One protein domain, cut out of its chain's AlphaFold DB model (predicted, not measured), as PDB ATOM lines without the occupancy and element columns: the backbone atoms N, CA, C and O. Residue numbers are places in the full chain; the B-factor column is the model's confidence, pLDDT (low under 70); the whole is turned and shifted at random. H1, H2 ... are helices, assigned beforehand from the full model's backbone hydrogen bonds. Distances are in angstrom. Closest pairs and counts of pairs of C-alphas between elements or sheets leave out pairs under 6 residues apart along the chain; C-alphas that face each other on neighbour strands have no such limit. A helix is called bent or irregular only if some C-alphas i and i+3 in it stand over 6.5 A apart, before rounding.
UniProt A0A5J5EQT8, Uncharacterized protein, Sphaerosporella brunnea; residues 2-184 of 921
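Overview. This is residues 2 to 184 of the 921 residues of an uncharacterized protein of Sphaerosporella brunnea (UniProt A0A5J5EQT8). A long helical hairpin, H1 folded back beside the first part of the very long helix H2, makes an arm that runs into a loose head of shorter, mostly crossed helices at the other end of H2. In the head, H4, H5 and H6 pack on the later part of H2, H3 is joined on through H4, and H7 sits near H5 and H6 at the edge; the turn of the hairpin, residues 24 to 30, sticks out freely at the tip of the arm. The printed part has 183 residues with seven named helices, H1 to H7 in order along the chain, and no named strand; its class is all helix. The whole is loose, with a radius of gyration of the C-alphas of 21.9 A, and elongated, spanning 73 by 40 by 30 A.

Arrangement. H2, residues 32 to 75, is the hub and touches four other helices. It has a kink of 37 degrees near residue 56, and it is neither bent nor irregular, but only just: C-alphas 58 and 61 are 6.4 A apart. H1, residues 2 to 23, touches H2 at residues 34 to 52 alone, the closest C-alphas being those of Leu 12 and Ile 41, 6.1 A apart. The two form a helical hairpin and run opposite ways at a tilt of 37 degrees, only just steep. H5, residues 136 to 143, touches residues 56 to 64 of H2 alone at a steep tilt of 63 degrees, opposite ways, closest at the C-alphas of Leu 61 and Val 142, 5.9 A. H6, residues 150 to 162, touches residues 65 to 72 of H2 alone at a steep tilt of 60 degrees, the same way, closest at the C-alphas of Val 68 and Gly 157, 6.0 A. H5 and H6 are a helical hairpin at a shallow tilt of 8 degrees, opposite ways, with the C-alphas of Met 143 and Lys 151 closest at 6.0 A. H4, residues 110 to 125, is about perpendicular to H2 at 88 degrees and touches it with residues 120 to 124 alone, closest at the C-alphas of Ser 66 and Val 124, 5.1 A. H3, residues 91 to 102, touches H4 about perpendicular at 87 degrees, closest at the C-alphas of Pro 91 and Gln 114, 5.9 A. H7, residues 174 to 181, is close to H6 but not clearly touching, with the C-alphas of Phe 162 and Leu 180 closest at 5.7 A. Every O i to N i+4 pair is within hydrogen-bond range in H1, H5 and H6, against 37 of 40 in H2, 6 of 8 in H3, 10 of 12 in H4 and 3 of 4 in H7.

Along the chain. H2 is 59.9 A long, from C-alpha 32 at (-3.316, -19.836, -46.088) to C-alpha 75 at (7.042, -54.284, 1.843). H1 is 31.1 A long and begins at C-alpha 2, (12.293, -43.346, -29.886). H4 measures 23.1 A, H6 17.9 A, H3 12.4 A, H5 10.6 A and H7 10.3 A. H3 is irregular, with C-alphas 97 and 100 8.2 A apart, and H4 is only just irregular, with C-alphas 118 and 121 6.7 A apart.

Size, cuts and confidence. The C-alphas of Ser 27 and Ala 97 are the two farthest apart, at 73.4 A. The printed part has no cut. The links from H2 to H3, 15 residues, and from H6 to H7, 11 residues, are long. The mean pLDDT of the printed part is 82.6; residues 78 to 89, 126 to 132, 175 and 178 to 184 are under 70.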
ATOM      1  N   ALA A   2      11.772 -44.542 -30.572       72.50
ATOM      2  CA  ALA A   2      12.293 -43.346 -29.886       72.50
ATOM      3  C   ALA A   2      12.980 -42.293 -30.797       72.50
ATOM      4  O   ALA A   2      12.657 -41.112 -30.698       72.50
ATOM      5  N   HIS A   3      13.862 -42.693 -31.726       81.94
ATOM      6  CA  HIS A   3      14.473 -41.756 -32.691       81.94
ATOM      7  C   HIS A   3      13.484 -41.198 -33.729       81.94
ATOM      8  O   HIS A   3      13.681 -40.095 -34.232       81.94
ATOM      9  N   ASP A   4      12.410 -41.923 -34.040       84.38
ATOM     10  CA  ASP A   4      11.365 -41.461 -34.957       84.38
ATOM     11  C   ASP A   4      10.492 -40.400 -34.272       84.38
ATOM     12  O   ASP A   4      10.184 -39.372 -34.871       84.38
ATOM     13  N   ILE A   5      10.178 -40.600 -32.986       83.19
ATOM     14  CA  ILE A   5       9.521 -39.604 -32.127       83.19
ATOM     15  C   ILE A   5      10.422 -38.369 -31.961       83.19
ATOM     16  O   ILE A   5       9.955 -37.248 -32.137       83.19
ATOM     17  N   GLU A   6      11.720 -38.547 -31.702       85.94
ATOM     18  CA  GLU A   6      12.708 -37.458 -31.631       85.94
ATOM     19  C   GLU A   6      12.792 -36.664 -32.950       85.94
ATOM     20  O   GLU A   6      12.796 -35.428 -32.941       85.94
ATOM     21  N   ALA A   7      12.768 -37.348 -34.098       89.38
ATOM     22  CA  ALA A   7      12.730 -36.721 -35.416       89.38
ATOM     23  C   ALA A   7      11.404 -35.984 -35.683       89.38
ATOM     24  O   ALA A   7      11.426 -34.876 -36.224       89.38
ATOM     25  N   LYS A   8      10.254 -36.541 -35.281       88.06
ATOM     26  CA  LYS A   8       8.943 -35.879 -35.397       88.06
ATOM     27  C   LYS A   8       8.833 -34.652 -34.495       88.06
ATOM     28  O   LYS A   8       8.462 -33.591 -34.979       88.06
ATOM     29  N   VAL A   9       9.256 -34.738 -33.233       89.25
ATOM     30  CA  VAL A   9       9.341 -33.579 -32.322       89.25
ATOM     31  C   VAL A   9      10.279 -32.505 -32.891       89.25
ATOM     32  O   VAL A   9       9.972 -31.317 -32.821       89.25
ATOM     33  N   SER A  10      11.382 -32.898 -33.535       91.06
ATOM     34  CA  SER A  10      12.284 -31.956 -34.213       91.06
ATOM     35  C   SER A  10      11.624 -31.252 -35.410       91.06
ATOM     36  O   SER A  10      11.809 -30.045 -35.581       91.06
ATOM     37  N   LYS A  11      10.806 -31.960 -36.208       91.31
ATOM     38  CA  LYS A  11       9.980 -31.357 -37.274       91.31
ATOM     39  C   LYS A  11       8.902 -30.428 -36.711       91.31
ATOM     40  O   LYS A  11       8.741 -29.325 -37.222       91.31
ATOM     41  N   LEU A  12       8.211 -30.848 -35.649       92.44
ATOM     42  CA  LEU A  12       7.175 -30.066 -34.971       92.44
ATOM     43  C   LEU A  12       7.742 -28.736 -34.456       92.44
ATOM     44  O   LEU A  12       7.168 -27.683 -34.711       92.44
ATOM     45  N   ASN A  13       8.913 -28.772 -33.812       92.62
ATOM     46  CA  ASN A  13       9.615 -27.570 -33.364       92.62
ATOM     47  C   ASN A  13       9.985 -26.658 -34.546       92.62
ATOM     48  O   ASN A  13       9.735 -25.461 -34.483       92.62
ATOM     49  N   ALA A  14      10.495 -27.205 -35.656       93.75
ATOM     50  CA  ALA A  14      10.790 -26.418 -36.858       93.75
ATOM     51  C   ALA A  14       9.530 -25.812 -37.519       93.75
ATOM     52  O   ALA A  14       9.602 -24.737 -38.122       93.75
ATOM     53  N   ALA A  15       8.374 -26.472 -37.399       92.06
ATOM     54  CA  ALA A  15       7.086 -25.951 -37.844       92.06
ATOM     55  C   ALA A  15       6.570 -24.834 -36.917       92.06
ATOM     56  O   ALA A  15       6.147 -23.791 -37.414       92.06
ATOM     57  N   LEU A  16       6.678 -24.999 -35.594       93.12
ATOM     58  CA  LEU A  16       6.358 -23.973 -34.592       93.12
ATOM     59  C   LEU A  16       7.235 -22.719 -34.764       93.12
ATOM     60  O   LEU A  16       6.706 -21.613 -34.832       93.12
ATOM     61  N   ASP A  17       8.546 -22.891 -34.960       94.56
ATOM     62  CA  ASP A  17       9.501 -21.828 -35.305       94.56
ATOM     63  C   ASP A  17       9.083 -21.043 -36.564       94.56
ATOM     64  O   ASP A  17       9.306 -19.834 -36.658       94.56
ATOM     65  N   ARG A  18       8.500 -21.720 -37.565       92.31
ATOM     66  CA  ARG A  18       7.969 -21.072 -38.777       92.31
ATOM     67  C   ARG A  18       6.633 -20.378 -38.500       92.31
ATOM     68  O   ARG A  18       6.413 -19.297 -39.046       92.31
ATOM     69  N   LEU A  19       5.771 -20.958 -37.664       91.81
ATOM     70  CA  LEU A  19       4.477 -20.387 -37.289       91.81
ATOM     71  C   LEU A  19       4.661 -19.073 -36.520       91.81
ATOM     72  O   LEU A  19       4.056 -18.075 -36.897       91.81
ATOM     73  N   GLU A  20       5.554 -19.039 -35.524       92.69
ATOM     74  CA  GLU A  20       5.891 -17.824 -34.765       92.69
ATOM     75  C   GLU A  20       6.391 -16.712 -35.702       92.69
ATOM     76  O   GLU A  20       5.872 -15.597 -35.688       92.69
ATOM     77  N   ARG A  21       7.333 -17.027 -36.604       92.19
ATOM     78  CA  ARG A  21       7.865 -16.053 -37.578       92.19
ATOM     79  C   ARG A  21       6.787 -15.514 -38.522       92.19
ATOM     80  O   ARG A  21       6.805 -14.325 -38.834       92.19
ATOM     81  N   LEU A  22       5.852 -16.357 -38.966       89.19
ATOM     82  CA  LEU A  22       4.726 -15.930 -39.803       89.19
ATOM     83  C   LEU A  22       3.689 -15.106 -39.019       89.19
ATOM     84  O   LEU A  22       3.124 -14.181 -39.590       89.19
ATOM     85  N   GLN A  23       3.478 -15.381 -37.727       89.56
ATOM     86  CA  GLN A  23       2.630 -14.565 -36.847       89.56
ATOM     87  C   GLN A  23       3.253 -13.196 -36.525       89.56
ATOM     88  O   GLN A  23       2.525 -12.224 -36.356       89.56
ATOM     89  N   THR A  24       4.586 -13.078 -36.480       91.88
ATOM     90  CA  THR A  24       5.258 -11.772 -36.299       91.88
ATOM     91  C   THR A  24       5.215 -10.856 -37.530       91.88
ATOM     92  O   THR A  24       5.662  -9.712 -37.448       91.88
ATOM     93  N   ASP A  25       4.690 -11.328 -38.665       90.00
ATOM     94  CA  ASP A  25       4.550 -10.550 -39.896       90.00
ATOM     95  C   ASP A  25       3.080 -10.128 -40.108       90.00
ATOM     96  O   ASP A  25       2.277 -10.926 -40.605       90.00
ATOM     97  N   PRO A  26       2.698  -8.874 -39.791       84.81
ATOM     98  CA  PRO A  26       1.310  -8.424 -39.892       84.81
ATOM     99  C   PRO A  26       0.782  -8.391 -41.336       84.81
ATOM    100  O   PRO A  26      -0.423  -8.293 -41.543       84.81
ATOM    101  N   SER A  27       1.646  -8.517 -42.355       88.56
ATOM    102  CA  SER A  27       1.195  -8.683 -43.744       88.56
ATOM    103  C   SER A  27       0.660 -10.093 -44.046       88.56
ATOM    104  O   SER A  27       0.121 -10.322 -45.130       88.56
ATOM    105  N   LYS A  28       0.800 -11.042 -43.105       81.38
ATOM    106  CA  LYS A  28       0.523 -12.474 -43.298       81.38
ATOM    107  C   LYS A  28      -0.481 -13.080 -42.318       81.38
ATOM    108  O   LYS A  28      -0.738 -14.275 -42.440       81.38
ATOM    109  N   GLU A  29      -1.114 -12.299 -41.434       76.88
ATOM    110  CA  GLU A  29      -2.097 -12.788 -40.436       76.88
ATOM    111  C   GLU A  29      -3.256 -13.616 -41.028       76.88
ATOM    112  O   GLU A  29      -3.899 -14.385 -40.314       76.88
ATOM    113  N   HIS A  30      -3.545 -13.473 -42.325       79.62
ATOM    114  CA  HIS A  30      -4.586 -14.228 -43.039       79.62
ATOM    115  C   HIS A  30      -4.031 -15.082 -44.196       79.62
ATOM    116  O   HIS A  30      -4.764 -15.464 -45.107       79.62
ATOM    117  N   SER A  31      -2.730 -15.391 -44.182       88.62
ATOM    118  CA  SER A  31      -2.114 -16.273 -45.177       88.62
ATOM    119  C   SER A  31      -2.630 -17.715 -45.037       88.62
ATOM    120  O   SER A  31      -2.618 -18.255 -43.926       88.62
ATOM    121  N   PRO A  32      -2.993 -18.408 -46.136       89.25
ATOM    122  CA  PRO A  32      -3.316 -19.836 -46.088       89.25
ATOM    123  C   PRO A  32      -2.122 -20.697 -45.634       89.25
ATOM    124  O   PRO A  32      -2.325 -21.821 -45.170       89.25
ATOM    125  N   GLU A  33      -0.887 -20.174 -45.681       88.69
ATOM    126  CA  GLU A  33       0.275 -20.835 -45.070       88.69
ATOM    127  C   GLU A  33       0.160 -20.939 -43.544       88.69
ATOM    128  O   GLU A  33       0.598 -21.938 -42.987       88.69
ATOM    129  N   LEU A  34      -0.444 -19.960 -42.854       89.44
ATOM    130  CA  LEU A  34      -0.637 -20.042 -41.398       89.44
ATOM    131  C   LEU A  34      -1.637 -21.143 -41.037       89.44
ATOM    132  O   LEU A  34      -1.371 -21.940 -40.142       89.44
ATOM    133  N   LEU A  35      -2.765 -21.213 -41.751       89.62
ATOM    134  CA  LEU A  35      -3.812 -22.210 -41.500       89.62
ATOM    135  C   LEU A  35      -3.327 -23.634 -41.796       89.62
ATOM    136  O   LEU A  35      -3.548 -24.534 -40.991       89.62
ATOM    137  N   THR A  36      -2.629 -23.836 -42.917       93.25
ATOM    138  CA  THR A  36      -2.075 -25.154 -43.278       93.25
ATOM    139  C   THR A  36      -0.926 -25.574 -42.360       93.25
ATOM    140  O   THR A  36      -0.836 -26.747 -42.005       93.25
ATOM    141  N   LEU A  37      -0.081 -24.638 -41.908       91.62
ATOM    142  CA  LEU A  37       0.986 -24.925 -40.947       91.62
ATOM    143  C   LEU A  37       0.441 -25.238 -39.544       91.62
ATOM    144  O   LEU A  37       0.948 -26.152 -38.903       91.62
ATOM    145  N   ALA A  38      -0.608 -24.544 -39.090       91.00
ATOM    146  CA  ALA A  38      -1.296 -24.867 -37.839       91.00
ATOM    147  C   ALA A  38      -1.934 -26.268 -37.892       91.00
ATOM    148  O   ALA A  38      -1.641 -27.099 -37.040       91.00
ATOM    149  N   GLN A  39      -2.688 -26.584 -38.952       93.38
ATOM    150  CA  GLN A  39      -3.264 -27.923 -39.160       93.38
ATOM    151  C   GLN A  39      -2.195 -29.029 -39.233       93.38
ATOM    152  O   GLN A  39      -2.406 -30.147 -38.754       93.38
ATOM    153  N   TYR A  40      -1.027 -28.732 -39.811       92.81
ATOM    154  CA  TYR A  40       0.110 -29.652 -39.822       92.81
ATOM    155  C   TYR A  40       0.672 -29.884 -38.409       92.81
ATOM    156  O   TYR A  40       0.890 -31.029 -38.021       92.81
ATOM    157  N   ILE A  41       0.845 -28.822 -37.617       93.56
ATOM    158  CA  ILE A  41       1.314 -28.906 -36.225       93.56
ATOM    159  C   ILE A  41       0.325 -29.703 -35.365       93.56
ATOM    160  O   ILE A  41       0.750 -30.612 -34.655       93.56
ATOM    161  N   ASP A  42      -0.977 -29.430 -35.471       92.19
ATOM    162  CA  ASP A  42      -2.016 -30.152 -34.727       92.19
ATOM    163  C   ASP A  42      -2.031 -31.653 -35.074       92.19
ATOM    164  O   ASP A  42      -2.132 -32.501 -34.184       92.19
ATOM    165  N   SER A  43      -1.884 -32.002 -36.359       92.56
ATOM    166  CA  SER A  43      -1.899 -33.401 -36.816       92.56
ATOM    167  C   SER A  43      -0.632 -34.180 -36.441       92.56
ATOM    168  O   SER A  43      -0.744 -35.302 -35.942       92.56
ATOM    169  N   GLU A  44       0.562 -33.595 -36.588       91.50
ATOM    170  CA  GLU A  44       1.813 -34.209 -36.113       91.50
ATOM    171  C   GLU A  44       1.837 -34.316 -34.582       91.50
ATOM    172  O   GLU A  44       2.243 -35.352 -34.060       91.50
ATOM    173  N   PHE A  45       1.356 -33.310 -33.839       91.06
ATOM    174  CA  PHE A  45       1.278 -33.385 -32.376       91.06
ATOM    175  C   PHE A  45       0.346 -34.514 -31.920       91.06
ATOM    176  O   PHE A  45       0.739 -35.323 -31.077       91.06
ATOM    177  N   ALA A  46      -0.845 -34.629 -32.515       89.94
ATOM    178  CA  ALA A  46      -1.773 -35.720 -32.231       89.94
ATOM    179  C   ALA A  46      -1.171 -37.098 -32.569       89.94
ATOM    180  O   ALA A  46      -1.326 -38.043 -31.791       89.94
ATOM    181  N   GLN A  47      -0.434 -37.221 -33.680       89.88
ATOM    182  CA  GLN A  47       0.238 -38.472 -34.039       89.88
ATOM    183  C   GLN A  47       1.393 -38.814 -33.079       89.88
ATOM    184  O   GLN A  47       1.487 -39.958 -32.636       89.88
ATOM    185  N   ILE A  48       2.233 -37.841 -32.706       89.62
ATOM    186  CA  ILE A  48       3.290 -38.014 -31.694       89.62
ATOM    187  C   ILE A  48       2.677 -38.444 -30.355       89.62
ATOM    188  O   ILE A  48       3.188 -39.358 -29.710       89.62
ATOM    189  N   GLN A  49       1.571 -37.820 -29.937       88.25
ATOM    190  CA  GLN A  49       0.887 -38.137 -28.684       88.25
ATOM    191  C   GLN A  49       0.275 -39.547 -28.697       88.25
ATOM    192  O   GLN A  49       0.335 -40.238 -27.679       88.25
ATOM    193  N   ALA A  50      -0.266 -39.995 -29.834       88.56
ATOM    194  CA  ALA A  50      -0.790 -41.349 -30.002       88.56
ATOM    195  C   ALA A  50       0.323 -42.414 -29.992       88.56
ATOM    196  O   ALA A  50       0.204 -43.414 -29.286       88.56
ATOM    197  N   GLU A  51       1.422 -42.189 -30.719       88.75
ATOM    198  CA  GLU A  51       2.563 -43.116 -30.780       88.75
ATOM    199  C   GLU A  51       3.292 -43.218 -29.432       88.75
ATOM    200  O   GLU A  51       3.542 -44.324 -28.950       88.75
ATOM    201  N   LEU A  52       3.549 -42.084 -28.767       87.44
ATOM    202  CA  LEU A  52       4.103 -42.052 -27.410       87.44
ATOM    203  C   LEU A  52       3.139 -42.671 -26.384       87.44
ATOM    204  O   LEU A  52       3.581 -43.310 -25.432       87.44
ATOM    205  N   GLY A  53       1.827 -42.490 -26.568       88.19
ATOM    206  CA  GLY A  53       0.801 -43.107 -25.730       88.19
ATOM    207  C   GLY A  53       0.830 -44.633 -25.800       88.19
ATOM    208  O   GLY A  53       0.794 -45.281 -24.756       88.19
ATOM    209  N   ALA A  54       0.971 -45.192 -27.004       88.94
ATOM    210  CA  ALA A  54       1.134 -46.628 -27.210       88.94
ATOM    211  C   ALA A  54       2.460 -47.153 -26.622       88.94
ATOM    212  O   ALA A  54       2.439 -48.109 -25.856       88.94
ATOM    213  N   GLU A  55       3.603 -46.500 -26.884       87.19
ATOM    214  CA  GLU A  55       4.907 -46.912 -26.319       87.19
ATOM    215  C   GLU A  55       4.893 -46.900 -24.773       87.19
ATOM    216  O   GLU A  55       5.410 -47.812 -24.118       87.19
ATOM    217  N   MET A  56       4.238 -45.901 -24.175       88.81
ATOM    218  CA  MET A  56       4.069 -45.803 -22.725       88.81
ATOM    219  C   MET A  56       3.110 -46.853 -22.149       88.81
ATOM    220  O   MET A  56       3.386 -47.359 -21.061       88.81
ATOM    221  N   GLU A  57       2.010 -47.188 -22.833       88.25
ATOM    222  CA  GLU A  57       1.045 -48.192 -22.359       88.25
ATOM    223  C   GLU A  57       1.533 -49.638 -22.565       88.25
ATOM    224  O   GLU A  57       1.393 -50.455 -21.656       88.25
ATOM    225  N   ASP A  58       2.139 -49.956 -23.710       85.75
ATOM    226  CA  ASP A  58       2.522 -51.330 -24.061       85.75
ATOM    227  C   ASP A  58       3.888 -51.751 -23.494       85.75
ATOM    228  O   ASP A  58       4.095 -52.934 -23.219       85.75
ATOM    229  N   ILE A  59       4.831 -50.814 -23.308       84.00
ATOM    230  CA  ILE A  59       6.207 -51.131 -22.880       84.00
ATOM    231  C   ILE A  59       6.480 -50.641 -21.457       84.00
ATOM    232  O   ILE A  59       6.767 -51.441 -20.562       84.00
ATOM    233  N   HIS A  60       6.399 -49.331 -21.219       85.94
ATOM    234  CA  HIS A  60       6.855 -48.770 -19.944       85.94
ATOM    235  C   HIS A  60       5.876 -48.989 -18.785       85.94
ATOM    236  O   HIS A  60       6.317 -49.143 -17.644       85.94
ATOM    237  N   LEU A  61       4.567 -49.051 -19.045       88.81
ATOM    238  CA  LEU A  61       3.562 -49.330 -18.020       88.81
ATOM    239  C   LEU A  61       3.718 -50.736 -17.409       88.81
ATOM    240  O   LEU A  61       3.779 -50.801 -16.178       88.81
ATOM    241  N   PRO A  62       3.894 -51.831 -18.179       86.69
ATOM    242  CA  PRO A  62       4.298 -53.128 -17.634       86.69
ATOM    243  C   PRO A  62       5.614 -53.085 -16.846       86.69
ATOM    244  O   PRO A  62       5.652 -53.567 -15.713       86.69
ATOM    245  N   GLU A  63       6.681 -52.465 -17.371       86.25
ATOM    246  CA  GLU A  63       7.964 -52.368 -16.648       86.25
ATOM    247  C   GLU A  63       7.788 -51.715 -15.267       86.25
ATOM    248  O   GLU A  63       8.144 -52.303 -14.239       86.25
ATOM    249  N   VAL A  64       7.176 -50.529 -15.228       87.56
ATOM    250  CA  VAL A  64       6.899 -49.769 -13.999       87.56
ATOM    251  C   VAL A  64       5.982 -50.547 -13.054       87.56
ATOM    252  O   VAL A  64       6.261 -50.631 -11.854       87.56
ATOM    253  N   ALA A  65       4.906 -51.141 -13.574       88.56
ATOM    254  CA  ALA A  65       3.954 -51.903 -12.778       88.56
ATOM    255  C   ALA A  65       4.598 -53.136 -12.135       88.56
ATOM    256  O   ALA A  65       4.363 -53.386 -10.952       88.56
ATOM    257  N   SER A  66       5.474 -53.848 -12.854       84.88
ATOM    258  CA  SER A  66       6.189 -55.015 -12.322       84.88
ATOM    259  C   SER A  66       6.996 -54.650 -11.073       84.88
ATOM    260  O   SER A  66       6.873 -55.300 -10.032       84.88
ATOM    261  N   VAL A  67       7.738 -53.540 -11.125       83.31
ATOM    262  CA  VAL A  67       8.582 -53.066 -10.024       83.31
ATOM    263  C   VAL A  67       7.730 -52.546  -8.863       83.31
ATOM    264  O   VAL A  67       7.984 -52.909  -7.712       83.31
ATOM    265  N   VAL A  68       6.666 -51.778  -9.129       86.75
ATOM    266  CA  VAL A  68       5.732 -51.319  -8.083       86.75
ATOM    267  C   VAL A  68       5.068 -52.506  -7.371       86.75
ATOM    268  O   VAL A  68       5.055 -52.550  -6.137       86.75
ATOM    269  N   TYR A  69       4.578 -53.503  -8.114       86.38
ATOM    270  CA  TYR A  69       3.940 -54.697  -7.556       86.38
ATOM    271  C   TYR A  69       4.922 -55.557  -6.742       86.38
ATOM    272  O   TYR A  69       4.605 -55.969  -5.620       86.38
ATOM    273  N   LEU A  70       6.139 -55.786  -7.250       80.81
ATOM    274  CA  LEU A  70       7.188 -56.532  -6.545       80.81
ATOM    275  C   LEU A  70       7.613 -55.835  -5.242       80.81
ATOM    276  O   LEU A  70       7.730 -56.494  -4.202       80.81
ATOM    277  N   ILE A  71       7.778 -54.506  -5.246       78.38
ATOM    278  CA  ILE A  71       8.114 -53.761  -4.026       78.38
ATOM    279  C   ILE A  71       6.931 -53.769  -3.044       78.38
ATOM    280  O   ILE A  71       7.158 -53.929  -1.843       78.38
ATOM    281  N   MET A  72       5.674 -53.673  -3.500       82.06
ATOM    282  CA  MET A  72       4.499 -53.822  -2.624       82.06
ATOM    283  C   MET A  72       4.488 -55.179  -1.907       82.06
ATOM    284  O   MET A  72       4.338 -55.224  -0.683       82.06
ATOM    285  N   LEU A  73       4.718 -56.277  -2.633       79.69
ATOM    286  CA  LEU A  73       4.828 -57.622  -2.055       79.69
ATOM    287  C   LEU A  73       5.971 -57.720  -1.034       79.69
ATOM    288  O   LEU A  73       5.771 -58.238   0.069       79.69
ATOM    289  N   GLN A  74       7.146 -57.167  -1.356       78.50
ATOM    290  CA  GLN A  74       8.304 -57.146  -0.460       78.50
ATOM    291  C   GLN A  74       8.040 -56.325   0.815       78.50
ATOM    292  O   GLN A  74       8.369 -56.773   1.916       78.50
ATOM    293  N   LYS A  75       7.412 -55.146   0.701       77.62
ATOM    294  CA  LYS A  75       7.042 -54.284   1.843       77.62
ATOM    295  C   LYS A  75       6.006 -54.964   2.746       77.62
ATOM    296  O   LYS A  75       6.066 -54.807   3.964       77.62
ATOM    297  N   LEU A  76       5.108 -55.765   2.166       75.62
ATOM    298  CA  LEU A  76       4.120 -56.583   2.877       75.62
ATOM    299  C   LEU A  76       4.671 -57.922   3.405       75.62
ATOM    300  O   LEU A  76       3.924 -58.669   4.039       75.62
ATOM    301  N   GLN A  77       5.966 -58.199   3.206       75.25
ATOM    302  CA  GLN A  77       6.670 -59.414   3.646       75.25
ATOM    303  C   GLN A  77       6.074 -60.712   3.076       75.25
ATOM    304  O   GLN A  77       6.120 -61.769   3.708       75.25
ATOM    305  N   MET A  78       5.526 -60.634   1.862       69.12
ATOM    306  CA  MET A  78       5.063 -61.803   1.120       69.12
ATOM    307  C   MET A  78       6.261 -62.666   0.713       69.12
ATOM    308  O   MET A  78       7.302 -62.158   0.287       69.12
ATOM    309  N   LYS A  79       6.128 -63.987   0.846       65.94
ATOM    310  CA  LYS A  79       7.145 -64.928   0.365       65.94
ATOM    311  C   LYS A  79       7.112 -65.010  -1.161       65.94
ATOM    312  O   LYS A  79       6.037 -64.982  -1.747       65.94
ATOM    313  N   LYS A  80       8.271 -65.278  -1.774       58.75
ATOM    314  CA  LYS A  80       8.396 -65.669  -3.196       58.75
ATOM    315  C   LYS A  80       7.752 -67.026  -3.550       58.75
ATOM    316  O   LYS A  80       7.790 -67.431  -4.698       58.75
ATOM    317  N   GLU A  81       7.196 -67.713  -2.558       58.56
ATOM    318  CA  GLU A  81       6.548 -69.030  -2.644       58.56
ATOM    319  C   GLU A  81       5.026 -68.922  -2.425       58.56
ATOM    320  O   GLU A  81       4.353 -69.931  -2.235       58.56
ATOM    321  N   ASP A  82       4.476 -67.707  -2.309       63.78
ATOM    322  CA  ASP A  82       3.056 -67.529  -2.011       63.78
ATOM    323  C   ASP A  82       2.201 -67.781  -3.278       63.78
ATOM    324  O   ASP A  82       2.428 -67.100  -4.277       63.78
ATOM    325  N   PRO A  83       1.182 -68.673  -3.259       56.72
ATOM    326  CA  PRO A  83       0.284 -68.951  -4.399       56.72
ATOM    327  C   PRO A  83      -0.522 -67.771  -4.984       56.72
ATOM    328  O   PRO A  83      -1.400 -67.974  -5.813       56.72
ATOM    329  N   LEU A  84      -0.279 -66.537  -4.539       58.62
ATOM    330  CA  LEU A  84      -0.677 -65.314  -5.249       58.62
ATOM    331  C   LEU A  84       0.215 -65.001  -6.464       58.62
ATOM    332  O   LEU A  84      -0.180 -64.203  -7.307       58.62
ATOM    333  N   LEU A  85       1.408 -65.596  -6.530       59.84
ATOM    334  CA  LEU A  85       2.386 -65.416  -7.608       59.84
ATOM    335  C   LEU A  85       2.101 -66.342  -8.799       59.84
ATOM    336  O   LEU A  85       2.347 -65.972  -9.940       59.84
ATOM    337  N   GLU A  86       1.529 -67.513  -8.515       65.12
ATOM    338  CA  GLU A  86       1.046 -68.501  -9.480       65.12
ATOM    339  C   GLU A  86      -0.461 -68.723  -9.234       65.12
ATOM    340  O   GLU A  86      -0.838 -69.668  -8.533       65.12
ATOM    341  N   PRO A  87      -1.353 -67.838  -9.725       60.81
ATOM    342  CA  PRO A  87      -2.789 -67.917  -9.452       60.81
ATOM    343  C   PRO A  87      -3.481 -69.061 -10.217       60.81
ATOM    344  O   PRO A  87      -4.267 -68.851 -11.138       60.81
ATOM    345  N   THR A  88      -3.238 -70.304  -9.799       64.00
ATOM    346  CA  THR A  88      -3.907 -71.503 -10.323       64.00
ATOM    347  C   THR A  88      -5.341 -71.615  -9.780       64.00
ATOM    348  O   THR A  88      -5.635 -72.441  -8.912       64.00
ATOM    349  N   GLY A  89      -6.248 -70.755 -10.246       69.56
ATOM    350  CA  GLY A  89      -7.650 -70.740  -9.820       69.56
ATOM    351  C   GLY A  89      -8.455 -69.597 -10.437       69.56
ATOM    352  O   GLY A  89      -7.918 -68.760 -11.157       69.56
ATOM    353  N   LYS A  90      -9.760 -69.539 -10.151       80.94
ATOM    354  CA  LYS A  90     -10.607 -68.431 -10.626       80.94
ATOM    355  C   LYS A  90     -10.333 -67.165  -9.796       80.94
ATOM    356  O   LYS A  90     -10.241 -67.292  -8.571       80.94
ATOM    357  N   PRO A  91     -10.302 -65.948 -10.382       80.56
ATOM    358  CA  PRO A  91      -9.996 -64.719  -9.642       80.56
ATOM    359  C   PRO A  91     -10.814 -64.556  -8.353       80.56
ATOM    360  O   PRO A  91     -10.248 -64.344  -7.284       80.56
ATOM    361  N   HIS A  92     -12.131 -64.786  -8.388       81.00
ATOM    362  CA  HIS A  92     -12.986 -64.699  -7.195       81.00
ATOM    363  C   HIS A  92     -12.608 -65.660  -6.051       81.00
ATOM    364  O   HIS A  92     -12.861 -65.347  -4.887       81.00
ATOM    365  N   GLU A  93     -12.027 -66.827  -6.336       83.25
ATOM    366  CA  GLU A  93     -11.603 -67.795  -5.314       83.25
ATOM    367  C   GLU A  93     -10.323 -67.310  -4.622       83.25
ATOM    368  O   GLU A  93     -10.238 -67.314  -3.390       83.25
ATOM    369  N   ILE A  94      -9.382 -66.779  -5.408       81.19
ATOM    370  CA  ILE A  94      -8.149 -66.141  -4.935       81.19
ATOM    371  C   ILE A  94      -8.485 -64.888  -4.108       81.19
ATOM    372  O   ILE A  94      -7.983 -64.744  -2.991       81.19
ATOM    373  N   ILE A  95      -9.408 -64.037  -4.579       85.50
ATOM    374  CA  ILE A  95      -9.919 -62.866  -3.843       85.50
ATOM    375  C   ILE A  95     -10.501 -63.287  -2.492       85.50
ATOM    376  O   ILE A  95     -10.117 -62.726  -1.468       85.50
ATOM    377  N   ARG A  96     -11.376 -64.304  -2.435       84.75
ATOM    378  CA  ARG A  96     -11.944 -64.788  -1.159       84.75
ATOM    379  C   ARG A  96     -10.865 -65.311  -0.211       84.75
ATOM    380  O   ARG A  96     -10.869 -64.956   0.967       84.75
ATOM    381  N   ALA A  97      -9.931 -66.120  -0.712       82.06
ATOM    382  CA  ALA A  97      -8.843 -66.675   0.089       82.06
ATOM    383  C   ALA A  97      -7.883 -65.590   0.615       82.06
ATOM    384  O   ALA A  97      -7.335 -65.722   1.712       82.06
ATOM    385  N   ARG A  98      -7.672 -64.513  -0.156       80.50
ATOM    386  CA  ARG A  98      -6.616 -63.512   0.066       80.50
ATOM    387  C   ARG A  98      -7.121 -62.086   0.285       80.50
ATOM    388  O   ARG A  98      -6.317 -61.160   0.316       80.50
ATOM    389  N   LEU A  99      -8.409 -61.901   0.574       86.44
ATOM    390  CA  LEU A  99      -9.036 -60.598   0.839       86.44
ATOM    391  C   LEU A  99      -8.250 -59.744   1.854       86.44
ATOM    392  O   LEU A  99      -8.039 -58.553   1.645       86.44
ATOM    393  N   LYS A 100      -7.735 -60.368   2.924       85.69
ATOM    394  CA  LYS A 100      -6.910 -59.701   3.953       85.69
ATOM    395  C   LYS A 100      -5.525 -59.253   3.465       85.69
ATOM    396  O   LYS A 100      -4.925 -58.398   4.106       85.69
ATOM    397  N   PHE A 101      -4.993 -59.845   2.396       84.31
ATOM    398  CA  PHE A 101      -3.767 -59.389   1.736       84.31
ATOM    399  C   PHE A 101      -4.075 -58.185   0.840       84.31
ATOM    400  O   PHE A 101      -3.472 -57.133   1.029       84.31
ATOM    401  N   PHE A 102      -5.085 -58.281  -0.028       85.88
ATOM    402  CA  PHE A 102      -5.485 -57.168  -0.892       85.88
ATOM    403  C   PHE A 102      -5.890 -55.915  -0.097       85.88
ATOM    404  O   PHE A 102      -5.470 -54.808  -0.424       85.88
ATOM    405  N   GLN A 103      -6.579 -56.084   1.036       86.75
ATOM    406  CA  GLN A 103      -6.874 -54.996   1.978       86.75
ATOM    407  C   GLN A 103      -5.619 -54.359   2.615       86.75
ATOM    408  O   GLN A 103      -5.673 -53.198   3.012       86.75
ATOM    409  N   ARG A 104      -4.477 -55.066   2.694       83.81
ATOM    410  CA  ARG A 104      -3.176 -54.500   3.127       83.81
ATOM    411  C   ARG A 104      -2.430 -53.790   1.997       83.81
ATOM    412  O   ARG A 104      -1.784 -52.786   2.269       83.81
ATOM    413  N   CYS A 105      -2.586 -54.240   0.750       80.25
ATOM    414  CA  CYS A 105      -2.282 -53.435  -0.444       80.25
ATOM    415  C   CYS A 105      -3.181 -52.183  -0.544       80.25
ATOM    416  O   CYS A 105      -2.979 -51.323  -1.396       80.25
ATOM    417  N   GLY A 106      -4.194 -52.082   0.322       84.81
ATOM    418  CA  GLY A 106      -5.164 -51.000   0.375       84.81
ATOM    419  C   GLY A 106      -6.332 -51.170  -0.592       84.81
ATOM    420  O   GLY A 106      -7.230 -50.330  -0.548       84.81
ATOM    421  N   LEU A 107      -6.344 -52.207  -1.437       87.94
ATOM    422  CA  LEU A 107      -7.404 -52.458  -2.419       87.94
ATOM    423  C   LEU A 107      -8.750 -52.674  -1.705       87.94
ATOM    424  O   LEU A 107      -8.816 -53.274  -0.628       87.94
ATOM    425  N   LYS A 108      -9.816 -52.135  -2.295       87.69
ATOM    426  CA  LYS A 108     -11.164 -52.015  -1.723       87.69
ATOM    427  C   LYS A 108     -12.236 -52.600  -2.636       87.69
ATOM    428  O   LYS A 108     -13.133 -53.253  -2.107       87.69
ATOM    429  N   SER A 109     -12.180 -52.344  -3.947       90.06
ATOM    430  CA  SER A 109     -13.166 -52.895  -4.887       90.06
ATOM    431  C   SER A 109     -12.781 -54.310  -5.317       90.06
ATOM    432  O   SER A 109     -11.632 -54.727  -5.165       90.06
ATOM    433  N   VAL A 110     -13.751 -55.073  -5.825       87.88
ATOM    434  CA  VAL A 110     -13.477 -56.401  -6.390       87.88
ATOM    435  C   VAL A 110     -12.724 -56.260  -7.715       87.88
ATOM    436  O   VAL A 110     -11.833 -57.067  -7.960       87.88
ATOM    437  N   GLU A 111     -12.992 -55.208  -8.505       90.19
ATOM    438  CA  GLU A 111     -12.260 -54.938  -9.753       90.19
ATOM    439  C   GLU A 111     -10.774 -54.658  -9.497       90.19
ATOM    440  O   GLU A 111      -9.931 -55.262 -10.148       90.19
ATOM    441  N   GLU A 112     -10.426 -53.832  -8.497       89.12
ATOM    442  CA  GLU A 112      -9.024 -53.586  -8.109       89.12
ATOM    443  C   GLU A 112      -8.286 -54.894  -7.767       89.12
ATOM    444  O   GLU A 112      -7.109 -55.056  -8.082       89.12
ATOM    445  N   MET A 113      -8.964 -55.834  -7.101       88.81
ATOM    446  CA  MET A 113      -8.368 -57.116  -6.709       88.81
ATOM    447  C   MET A 113      -8.307 -58.112  -7.868       88.81
ATOM    448  O   MET A 113      -7.385 -58.921  -7.913       88.81
ATOM    449  N   GLN A 114      -9.277 -58.069  -8.782       89.19
ATOM    450  CA  GLN A 114      -9.309 -58.913  -9.971       89.19
ATOM    451  C   GLN A 114      -8.249 -58.473 -10.983       89.19
ATOM    452  O   GLN A 114      -7.437 -59.302 -11.378       89.19
ATOM    453  N   ALA A 115      -8.166 -57.176 -11.285       88.19
ATOM    454  CA  ALA A 115      -7.114 -56.625 -12.130       88.19
ATOM    455  C   ALA A 115      -5.720 -56.869 -11.539       88.19
ATOM    456  O   ALA A 115      -4.825 -57.242 -12.278       88.19
ATOM    457  N   TRP A 116      -5.527 -56.807 -10.209       88.12
ATOM    458  CA  TRP A 116      -4.260 -57.273  -9.621       88.12
ATOM    459  C   TRP A 116      -3.956 -58.731 -10.003       88.12
ATOM    460  O   TRP A 116      -2.822 -59.047 -10.335       88.12
ATOM    461  N   ILE A 117      -4.931 -59.639  -9.926       86.81
ATOM    462  CA  ILE A 117      -4.730 -61.074 -10.210       86.81
ATOM    463  C   ILE A 117      -4.483 -61.343 -11.701       86.81
ATOM    464  O   ILE A 117      -3.799 -62.311 -12.025       86.81
ATOM    465  N   GLU A 118      -5.025 -60.510 -12.586       85.62
ATOM    466  CA  GLU A 118      -4.900 -60.633 -14.043       85.62
ATOM    467  C   GLU A 118      -3.621 -59.943 -14.561       85.62
ATOM    468  O   GLU A 118      -2.843 -60.564 -15.285       85.62
ATOM    469  N   ASP A 119      -3.334 -58.720 -14.101       84.25
ATOM    470  CA  ASP A 119      -2.117 -57.961 -14.413       84.25
ATOM    471  C   ASP A 119      -0.863 -58.639 -13.842       84.25
ATOM    472  O   ASP A 119       0.126 -58.828 -14.549       84.25
ATOM    473  N   TYR A 120      -0.870 -58.980 -12.544       82.25
ATOM    474  CA  TYR A 120       0.350 -59.328 -11.804       82.25
ATOM    475  C   TYR A 120       1.168 -60.468 -12.434       82.25
ATOM    476  O   TYR A 120       2.378 -60.286 -12.595       82.25
ATOM    477  N   PRO A 121       0.584 -61.632 -12.789       77.75
ATOM    478  CA  PRO A 121       1.361 -62.768 -13.278       77.75
ATOM    479  C   PRO A 121       1.958 -62.477 -14.649       77.75
ATOM    480  O   PRO A 121       3.118 -62.800 -14.874       77.75
ATOM    481  N   ARG A 122       1.186 -61.826 -15.529       78.25
ATOM    482  CA  ARG A 122       1.626 -61.399 -16.858       78.25
ATOM    483  C   ARG A 122       2.787 -60.412 -16.739       78.25
ATOM    484  O   ARG A 122       3.902 -60.712 -17.156       78.25
ATOM    485  N   ILE A 123       2.528 -59.282 -16.084       75.50
ATOM    486  CA  ILE A 123       3.465 -58.166 -15.955       75.50
ATOM    487  C   ILE A 123       4.766 -58.602 -15.272       75.50
ATOM    488  O   ILE A 123       5.844 -58.166 -15.672       75.50
ATOM    489  N   VAL A 124       4.699 -59.467 -14.254       71.44
ATOM    490  CA  VAL A 124       5.912 -59.966 -13.595       71.44
ATOM    491  C   VAL A 124       6.612 -61.039 -14.422       71.44
ATOM    492  O   VAL A 124       7.831 -60.956 -14.518       71.44
ATOM    493  N   ALA A 125       5.915 -61.988 -15.058       71.19
ATOM    494  CA  ALA A 125       6.559 -62.995 -15.912       71.19
ATOM    495  C   ALA A 125       7.327 -62.367 -17.089       71.19
ATOM    496  O   ALA A 125       8.442 -62.791 -17.381       71.19
ATOM    497  N   GLU A 126       6.776 -61.317 -17.699       67.69
ATOM    498  CA  GLU A 126       7.410 -60.547 -18.778       67.69
ATOM    499  C   GLU A 126       8.663 -59.762 -18.307       67.69
ATOM    500  O   GLU A 126       9.517 -59.419 -19.126       67.69
ATOM    501  N   ASN A 127       8.811 -59.493 -16.996       65.69
ATOM    502  CA  ASN A 127       9.796 -58.537 -16.461       65.69
ATOM    503  C   ASN A 127      10.661 -59.032 -15.274       65.69
ATOM    504  O   ASN A 127      11.425 -58.235 -14.732       65.69
ATOM    505  N   VAL A 128      10.615 -60.314 -14.867       58.75
ATOM    506  CA  VAL A 128      11.334 -60.845 -13.671       58.75
ATOM    507  C   VAL A 128      12.817 -60.445 -13.623       58.75
ATOM    508  O   VAL A 128      13.355 -60.126 -12.555       58.75
ATOM    509  N   ASP A 129      13.477 -60.474 -14.780       58.03
ATOM    510  CA  ASP A 129      14.908 -60.212 -14.917       58.03
ATOM    511  C   ASP A 129      15.242 -58.722 -15.096       58.03
ATOM    512  O   ASP A 129      16.369 -58.311 -14.799       58.03
ATOM    513  N   ARG A 130      14.263 -57.884 -15.471       58.66
ATOM    514  CA  ARG A 130      14.408 -56.422 -15.592       58.66
ATOM    515  C   ARG A 130      14.371 -55.751 -14.217       58.66
ATOM    516  O   ARG A 130      13.475 -54.978 -13.891       58.66
ATOM    517  N   LYS A 131      15.396 -56.005 -13.397       57.75
ATOM    518  CA  LYS A 131      15.644 -55.295 -12.126       57.75
ATOM    519  C   LYS A 131      16.138 -53.864 -12.372       57.75
ATOM    520  O   LYS A 131      17.260 -53.518 -12.013       57.75
ATOM    521  N   LYS A 132      15.301 -53.047 -13.008       66.94
ATOM    522  CA  LYS A 132      15.513 -51.612 -13.174       66.94
ATOM    523  C   LYS A 132      15.070 -50.902 -11.891       66.94
ATOM    524  O   LYS A 132      13.955 -51.117 -11.418       66.94
ATOM    525  N   ASP A 133      15.927 -50.047 -11.339       70.38
ATOM    526  CA  ASP A 133      15.552 -49.158 -10.236       70.38
ATOM    527  C   ASP A 133      14.633 -48.048 -10.771       70.38
ATOM    528  O   ASP A 133      15.096 -47.003 -11.227       70.38
ATOM    529  N   VAL A 134      13.320 -48.294 -10.751       76.38
ATOM    530  CA  VAL A 134      12.307 -47.336 -11.221       76.38
ATOM    531  C   VAL A 134      12.208 -46.155 -10.254       76.38
ATOM    532  O   VAL A 134      11.862 -46.304  -9.077       76.38
ATOM    533  N   SER A 135      12.498 -44.960 -10.763       83.12
ATOM    534  CA  SER A 135      12.399 -43.704 -10.022       83.12
ATOM    535  C   SER A 135      10.945 -43.254  -9.838       83.12
ATOM    536  O   SER A 135      10.063 -43.585 -10.626       83.12
ATOM    537  N   GLY A 136      10.674 -42.455  -8.798       83.88
ATOM    538  CA  GLY A 136       9.323 -41.928  -8.563       83.88
ATOM    539  C   GLY A 136       8.820 -41.034  -9.703       83.88
ATOM    540  O   GLY A 136       7.631 -41.052 -10.009       83.88
ATOM    541  N   ASP A 137       9.721 -40.312 -10.375       86.81
ATOM    542  CA  ASP A 137       9.397 -39.496 -11.545       86.81
ATOM    543  C   ASP A 137       8.970 -40.364 -12.747       86.81
ATOM    544  O   ASP A 137       7.958 -40.048 -13.369       86.81
ATOM    545  N   GLU A 138       9.640 -41.501 -13.001       86.25
ATOM    546  CA  GLU A 138       9.211 -42.487 -14.014       86.25
ATOM    547  C   GLU A 138       7.833 -43.086 -13.697       86.25
ATOM    548  O   GLU A 138       7.002 -43.205 -14.598       86.25
ATOM    549  N   VAL A 139       7.547 -43.435 -12.428       87.56
ATOM    550  CA  VAL A 139       6.211 -43.956 -12.074       87.56
ATOM    551  C   VAL A 139       5.134 -42.932 -12.417       87.56
ATOM    552  O   VAL A 139       4.127 -43.298 -13.016       87.56
ATOM    553  N   VAL A 140       5.340 -41.657 -12.072       90.19
ATOM    554  CA  VAL A 140       4.357 -40.594 -12.327       90.19
ATOM    555  C   VAL A 140       4.182 -40.332 -13.825       90.19
ATOM    556  O   VAL A 140       3.040 -40.259 -14.275       90.19
ATOM    557  N   SER A 141       5.267 -40.261 -14.607       89.19
ATOM    558  CA  SER A 141       5.177 -40.017 -16.056       89.19
ATOM    559  C   SER A 141       4.502 -41.152 -16.826       89.19
ATOM    560  O   SER A 141       3.883 -40.899 -17.850       89.19
ATOM    561  N   VAL A 142       4.599 -42.396 -16.351       89.44
ATOM    562  CA  VAL A 142       3.997 -43.566 -17.013       89.44
ATOM    563  C   VAL A 142       2.544 -43.782 -16.572       89.44
ATOM    564  O   VAL A 142       1.663 -44.064 -17.382       89.44
ATOM    565  N   MET A 143       2.240 -43.578 -15.290       89.75
ATOM    566  CA  MET A 143       0.901 -43.787 -14.722       89.75
ATOM    567  C   MET A 143      -0.144 -42.758 -15.215       89.75
ATOM    568  O   MET A 143      -1.344 -42.990 -15.051       89.75
ATOM    569  N   GLN A 144       0.244 -41.677 -15.905       88.25
ATOM    570  CA  GLN A 144      -0.734 -40.856 -16.637       88.25
ATOM    571  C   GLN A 144      -1.409 -41.637 -17.782       88.25
ATOM    572  O   GLN A 144      -2.624 -41.512 -17.941       88.25
ATOM    573  N   TYR A 145      -0.674 -42.529 -18.457       89.19
ATOM    574  CA  TYR A 145      -1.168 -43.433 -19.510       89.19
ATOM    575  C   TYR A 145      -1.869 -44.685 -18.960       89.19
ATOM    576  O   TYR A 145      -2.616 -45.344 -19.676       89.19
ATOM    577  N   ALA A 146      -1.691 -45.003 -17.672       89.00
ATOM    578  CA  ALA A 146      -2.394 -46.117 -17.047       89.00
ATOM    579  C   ALA A 146      -3.917 -45.903 -17.066       89.00
ATOM    580  O   ALA A 146      -4.418 -44.860 -16.620       89.00
ATOM    581  N   LYS A 147      -4.640 -46.925 -17.532       88.81
ATOM    582  CA  LYS A 147      -6.104 -47.029 -17.477       88.81
ATOM    583  C   LYS A 147      -6.560 -47.506 -16.095       88.81
ATOM    584  O   LYS A 147      -5.794 -48.117 -15.346       88.81
ATOM    585  N   ASP A 148      -7.807 -47.217 -15.740       85.75
ATOM    586  CA  ASP A 148      -8.421 -47.780 -14.537       85.75
ATOM    587  C   ASP A 148      -8.821 -49.251 -14.770       85.75
ATOM    588  O   ASP A 148      -9.272 -49.584 -15.866       85.75
ATOM    589  N   PRO A 149      -8.682 -50.139 -13.763       86.62
ATOM    590  CA  PRO A 149      -8.293 -49.859 -12.377       86.62
ATOM    591  C   PRO A 149      -6.773 -49.839 -12.117       86.62
ATOM    592  O   PRO A 149      -6.360 -49.441 -11.025       86.62
ATOM    593  N   THR A 150      -5.928 -50.249 -13.069       87.50
ATOM    594  CA  THR A 150      -4.466 -50.370 -12.896       87.50
ATOM    595  C   THR A 150      -3.823 -49.059 -12.425       87.50
ATOM    596  O   THR A 150      -3.016 -49.072 -11.494       87.50
ATOM    597  N   LYS A 151      -4.261 -47.900 -12.939       91.50
ATOM    598  CA  LYS A 151      -3.863 -46.554 -12.472       91.50
ATOM    599  C   LYS A 151      -4.056 -46.365 -10.965       91.50
ATOM    600  O   LYS A 151      -3.152 -45.899 -10.267       91.50
ATOM    601  N   VAL A 152      -5.213 -46.767 -10.438       89.81
ATOM    602  CA  VAL A 152      -5.525 -46.699  -9.005       89.81
ATOM    603  C   VAL A 152      -4.650 -47.665  -8.202       89.81
ATOM    604  O   VAL A 152      -4.184 -47.302  -7.119       89.81
ATOM    605  N   ILE A 153      -4.370 -48.865  -8.719       89.06
ATOM    606  CA  ILE A 153      -3.454 -49.819  -8.076       89.06
ATOM    607  C   ILE A 153      -2.039 -49.225  -7.987       89.06
ATOM    608  O   ILE A 153      -1.454 -49.200  -6.899       89.06
ATOM    609  N   LEU A 154      -1.514 -48.677  -9.086       90.44
ATOM    610  CA  LEU A 154      -0.192 -48.049  -9.133       90.44
ATOM    611  C   LEU A 154      -0.106 -46.821  -8.224       90.44
ATOM    612  O   LEU A 154       0.840 -46.719  -7.448       90.44
ATOM    613  N   GLY A 155      -1.120 -45.950  -8.208       91.25
ATOM    614  CA  GLY A 155      -1.178 -44.809  -7.289       91.25
ATOM    615  C   GLY A 155      -1.197 -45.215  -5.806       91.25
ATOM    616  O   GLY A 155      -0.583 -44.555  -4.961       91.25
ATOM    617  N   ARG A 156      -1.840 -46.342  -5.467       88.25
ATOM    618  CA  ARG A 156      -1.800 -46.931  -4.113       88.25
ATOM    619  C   ARG A 156      -0.422 -47.521  -3.795       88.25
ATOM    620  O   ARG A 156       0.076 -47.317  -2.687       88.25
ATOM    621  N   GLY A 157       0.210 -48.199  -4.752       87.94
ATOM    622  CA  GLY A 157       1.574 -48.715  -4.629       87.94
ATOM    623  C   GLY A 157       2.603 -47.609  -4.438       87.94
ATOM    624  O   GLY A 157       3.363 -47.633  -3.474       87.94
ATOM    625  N   PHE A 158       2.544 -46.570  -5.265       89.44
ATOM    626  CA  PHE A 158       3.329 -45.348  -5.134       89.44
ATOM    627  C   PHE A 158       3.223 -44.759  -3.721       89.44
ATOM    628  O   PHE A 158       4.235 -44.535  -3.056       89.44
ATOM    629  N   ARG A 159       2.003 -44.629  -3.185       88.44
ATOM    630  CA  ARG A 159       1.785 -44.158  -1.808       88.44
ATOM    631  C   ARG A 159       2.405 -45.069  -0.742       88.44
ATOM    632  O   ARG A 159       2.890 -44.571   0.270       88.44
ATOM    633  N   LEU A 160       2.423 -46.388  -0.943       83.50
ATOM    634  CA  LEU A 160       3.068 -47.353  -0.034       83.50
ATOM    635  C   LEU A 160       4.607 -47.337  -0.127       83.50
ATOM    636  O   LEU A 160       5.293 -47.666   0.845       83.50
ATOM    637  N   LEU A 161       5.156 -46.954  -1.281       81.25
ATOM    638  CA  LEU A 161       6.591 -46.819  -1.537       81.25
ATOM    639  C   LEU A 161       7.135 -45.488  -0.995       81.25
ATOM    640  O   LEU A 161       8.052 -45.494  -0.168       81.25
ATOM    641  N   PHE A 162       6.542 -44.375  -1.436       83.50
ATOM    642  CA  PHE A 162       7.015 -43.001  -1.239       83.50
ATOM    643  C   PHE A 162       6.324 -42.273  -0.067       83.50
ATOM    644  O   PHE A 162       6.862 -41.302   0.459       83.50
ATOM    645  N   GLY A 163       5.172 -42.753   0.413       85.06
ATOM    646  CA  GLY A 163       4.460 -42.191   1.574       85.06
ATOM    647  C   GLY A 163       3.589 -40.958   1.291       85.06
ATOM    648  O   GLY A 163       2.956 -40.452   2.217       85.06
ATOM    649  N   ILE A 164       3.542 -40.503   0.040       88.25
ATOM    650  CA  ILE A 164       2.793 -39.337  -0.463       88.25
ATOM    651  C   ILE A 164       1.914 -39.748  -1.649       88.25
ATOM    652  O   ILE A 164       2.131 -40.815  -2.230       88.25
ATOM    653  N   GLU A 165       0.892 -38.959  -1.981       89.44
ATOM    654  CA  GLU A 165       0.069 -39.232  -3.166       89.44
ATOM    655  C   GLU A 165       0.809 -38.806  -4.446       89.44
ATOM    656  O   GLU A 165       1.666 -37.924  -4.427       89.44
ATOM    657  N   TRP A 166       0.525 -39.463  -5.574       88.81
ATOM    658  CA  TRP A 166       1.241 -39.203  -6.830       88.81
ATOM    659  C   TRP A 166       0.967 -37.794  -7.381       88.81
ATOM    660  O   TRP A 166       1.858 -37.157  -7.934       88.81
ATOM    661  N   THR A 167      -0.231 -37.271  -7.117       88.81
ATOM    662  CA  THR A 167      -0.680 -35.888  -7.358       88.81
ATOM    663  C   THR A 167      -0.010 -34.843  -6.449       88.81
ATOM    664  O   THR A 167      -0.311 -33.651  -6.542       88.81
ATOM    665  N   GLU A 168       0.882 -35.275  -5.551       88.75
ATOM    666  CA  GLU A 168       1.712 -34.434  -4.681       88.75
ATOM    667  C   GLU A 168       3.220 -34.632  -4.943       88.75
ATOM    668  O   GLU A 168       4.055 -34.032  -4.261       88.75
ATOM    669  N   TRP A 169       3.602 -35.472  -5.915       88.69
ATOM    670  CA  TRP A 169       5.007 -35.744  -6.245       88.69
ATOM    671  C   TRP A 169       5.712 -34.547  -6.898       88.69
ATOM    672  O   TRP A 169       6.902 -34.320  -6.679       88.69
ATOM    673  N   ASP A 170       4.962 -33.744  -7.646       86.00
ATOM    674  CA  ASP A 170       5.345 -32.421  -8.147       86.00
ATOM    675  C   ASP A 170       5.704 -31.445  -7.008       86.00
ATOM    676  O   ASP A 170       6.663 -30.685  -7.104       86.00
ATOM    677  N   LYS A 171       4.966 -31.515  -5.893       83.69
ATOM    678  CA  LYS A 171       5.138 -30.679  -4.691       83.69
ATOM    679  C   LYS A 171       6.223 -31.217  -3.749       83.69
ATOM    680  O   LYS A 171       6.641 -30.526  -2.816       83.69
ATOM    681  N   ALA A 172       6.700 -32.443  -3.967       82.56
ATOM    682  CA  ALA A 172       7.759 -33.046  -3.174       82.56
ATOM    683  C   ALA A 172       9.127 -32.462  -3.561       82.56
ATOM    684  O   ALA A 172       9.681 -32.781  -4.609       82.56
ATOM    685  N   THR A 173       9.702 -31.640  -2.676       78.25
ATOM    686  CA  THR A 173      11.060 -31.082  -2.855       78.25
ATOM    687  C   THR A 173      12.101 -32.166  -3.165       78.25
ATOM    688  O   THR A 173      11.994 -33.288  -2.665       78.25
ATOM    689  N   ASP A 174      13.183 -31.834  -3.870       77.06
ATOM    690  CA  ASP A 174      14.260 -32.799  -4.165       77.06
ATOM    691  C   ASP A 174      14.878 -33.394  -2.891       77.06
ATOM    692  O   ASP A 174      15.247 -34.568  -2.844       77.06
ATOM    693  N   ALA A 175      14.914 -32.619  -1.802       67.69
ATOM    694  CA  ALA A 175      15.342 -33.057  -0.472       67.69
ATOM    695  C   ALA A 175      14.336 -33.990   0.243       67.69
ATOM    696  O   ALA A 175      14.659 -34.537   1.305       67.69
ATOM    697  N   MET A 176      13.127 -34.153  -0.302       71.69
ATOM    698  CA  MET A 176      12.171 -35.218   0.009       71.69
ATOM    699  C   MET A 176      12.309 -36.367  -0.991       71.69
ATOM    700  O   MET A 176      12.568 -37.475  -0.532       71.69
ATOM    701  N   LYS A 177      12.244 -36.129  -2.313       76.88
ATOM    702  CA  LYS A 177      12.395 -37.173  -3.351       76.88
ATOM    703  C   LYS A 177      13.651 -38.021  -3.121       76.88
ATOM    704  O   LYS A 177      13.564 -39.236  -2.956       76.88
ATOM    705  N   SER A 178      14.808 -37.381  -2.946       67.75
ATOM    706  CA  SER A 178      16.076 -38.058  -2.624       67.75
ATOM    707  C   SER A 178      16.060 -38.811  -1.286       67.75
ATOM    708  O   SER A 178      16.722 -39.835  -1.173       67.75
ATOM    709  N   LYS A 179      15.289 -38.383  -0.275       67.88
ATOM    710  CA  LYS A 179      15.086 -39.128   0.989       67.88
ATOM    711  C   LYS A 179      14.035 -40.235   0.886       67.88
ATOM    712  O   LYS A 179      13.785 -40.916   1.881       67.88
ATOM    713  N   LEU A 180      13.381 -40.383  -0.261       65.31
ATOM    714  CA  LEU A 180      12.448 -41.466  -0.543       65.31
ATOM    715  C   LEU A 180      13.088 -42.508  -1.467       65.31
ATOM    716  O   LEU A 180      12.924 -43.688  -1.186       65.31
ATOM    717  N   LEU A 181      13.913 -42.094  -2.440       63.62
ATOM    718  CA  LEU A 181      14.808 -43.003  -3.172       63.62
ATOM    719  C   LEU A 181      15.909 -43.572  -2.257       63.62
ATOM    720  O   LEU A 181      16.001 -44.783  -2.101       63.62
ATOM    721  N   ASN A 182      16.678 -42.731  -1.547       53.69
ATOM    722  CA  ASN A 182      17.741 -43.196  -0.630       53.69
ATOM    723  C   ASN A 182      17.210 -43.782   0.697       53.69
ATOM    724  O   ASN A 182      17.961 -43.952   1.659       53.69
ATOM    725  N   LYS A 183      15.910 -44.088   0.788       52.28
ATOM    726  CA  LYS A 183      15.423 -45.097   1.730       52.28
ATOM    727  C   LYS A 183      15.521 -46.441   1.028       52.28
ATOM    728  O   LYS A 183      14.505 -46.954   0.554       52.28
ATOM    729  N   ASP A 184      16.736 -46.998   1.037       44.19
ATOM    730  CA  ASP A 184      16.982 -48.414   0.755       44.19
ATOM    731  C   ASP A 184      15.805 -49.230   1.289       44.19
ATOM    732  O   ASP A 184      15.473 -49.125   2.478       44.19
TER     733      ASP A 184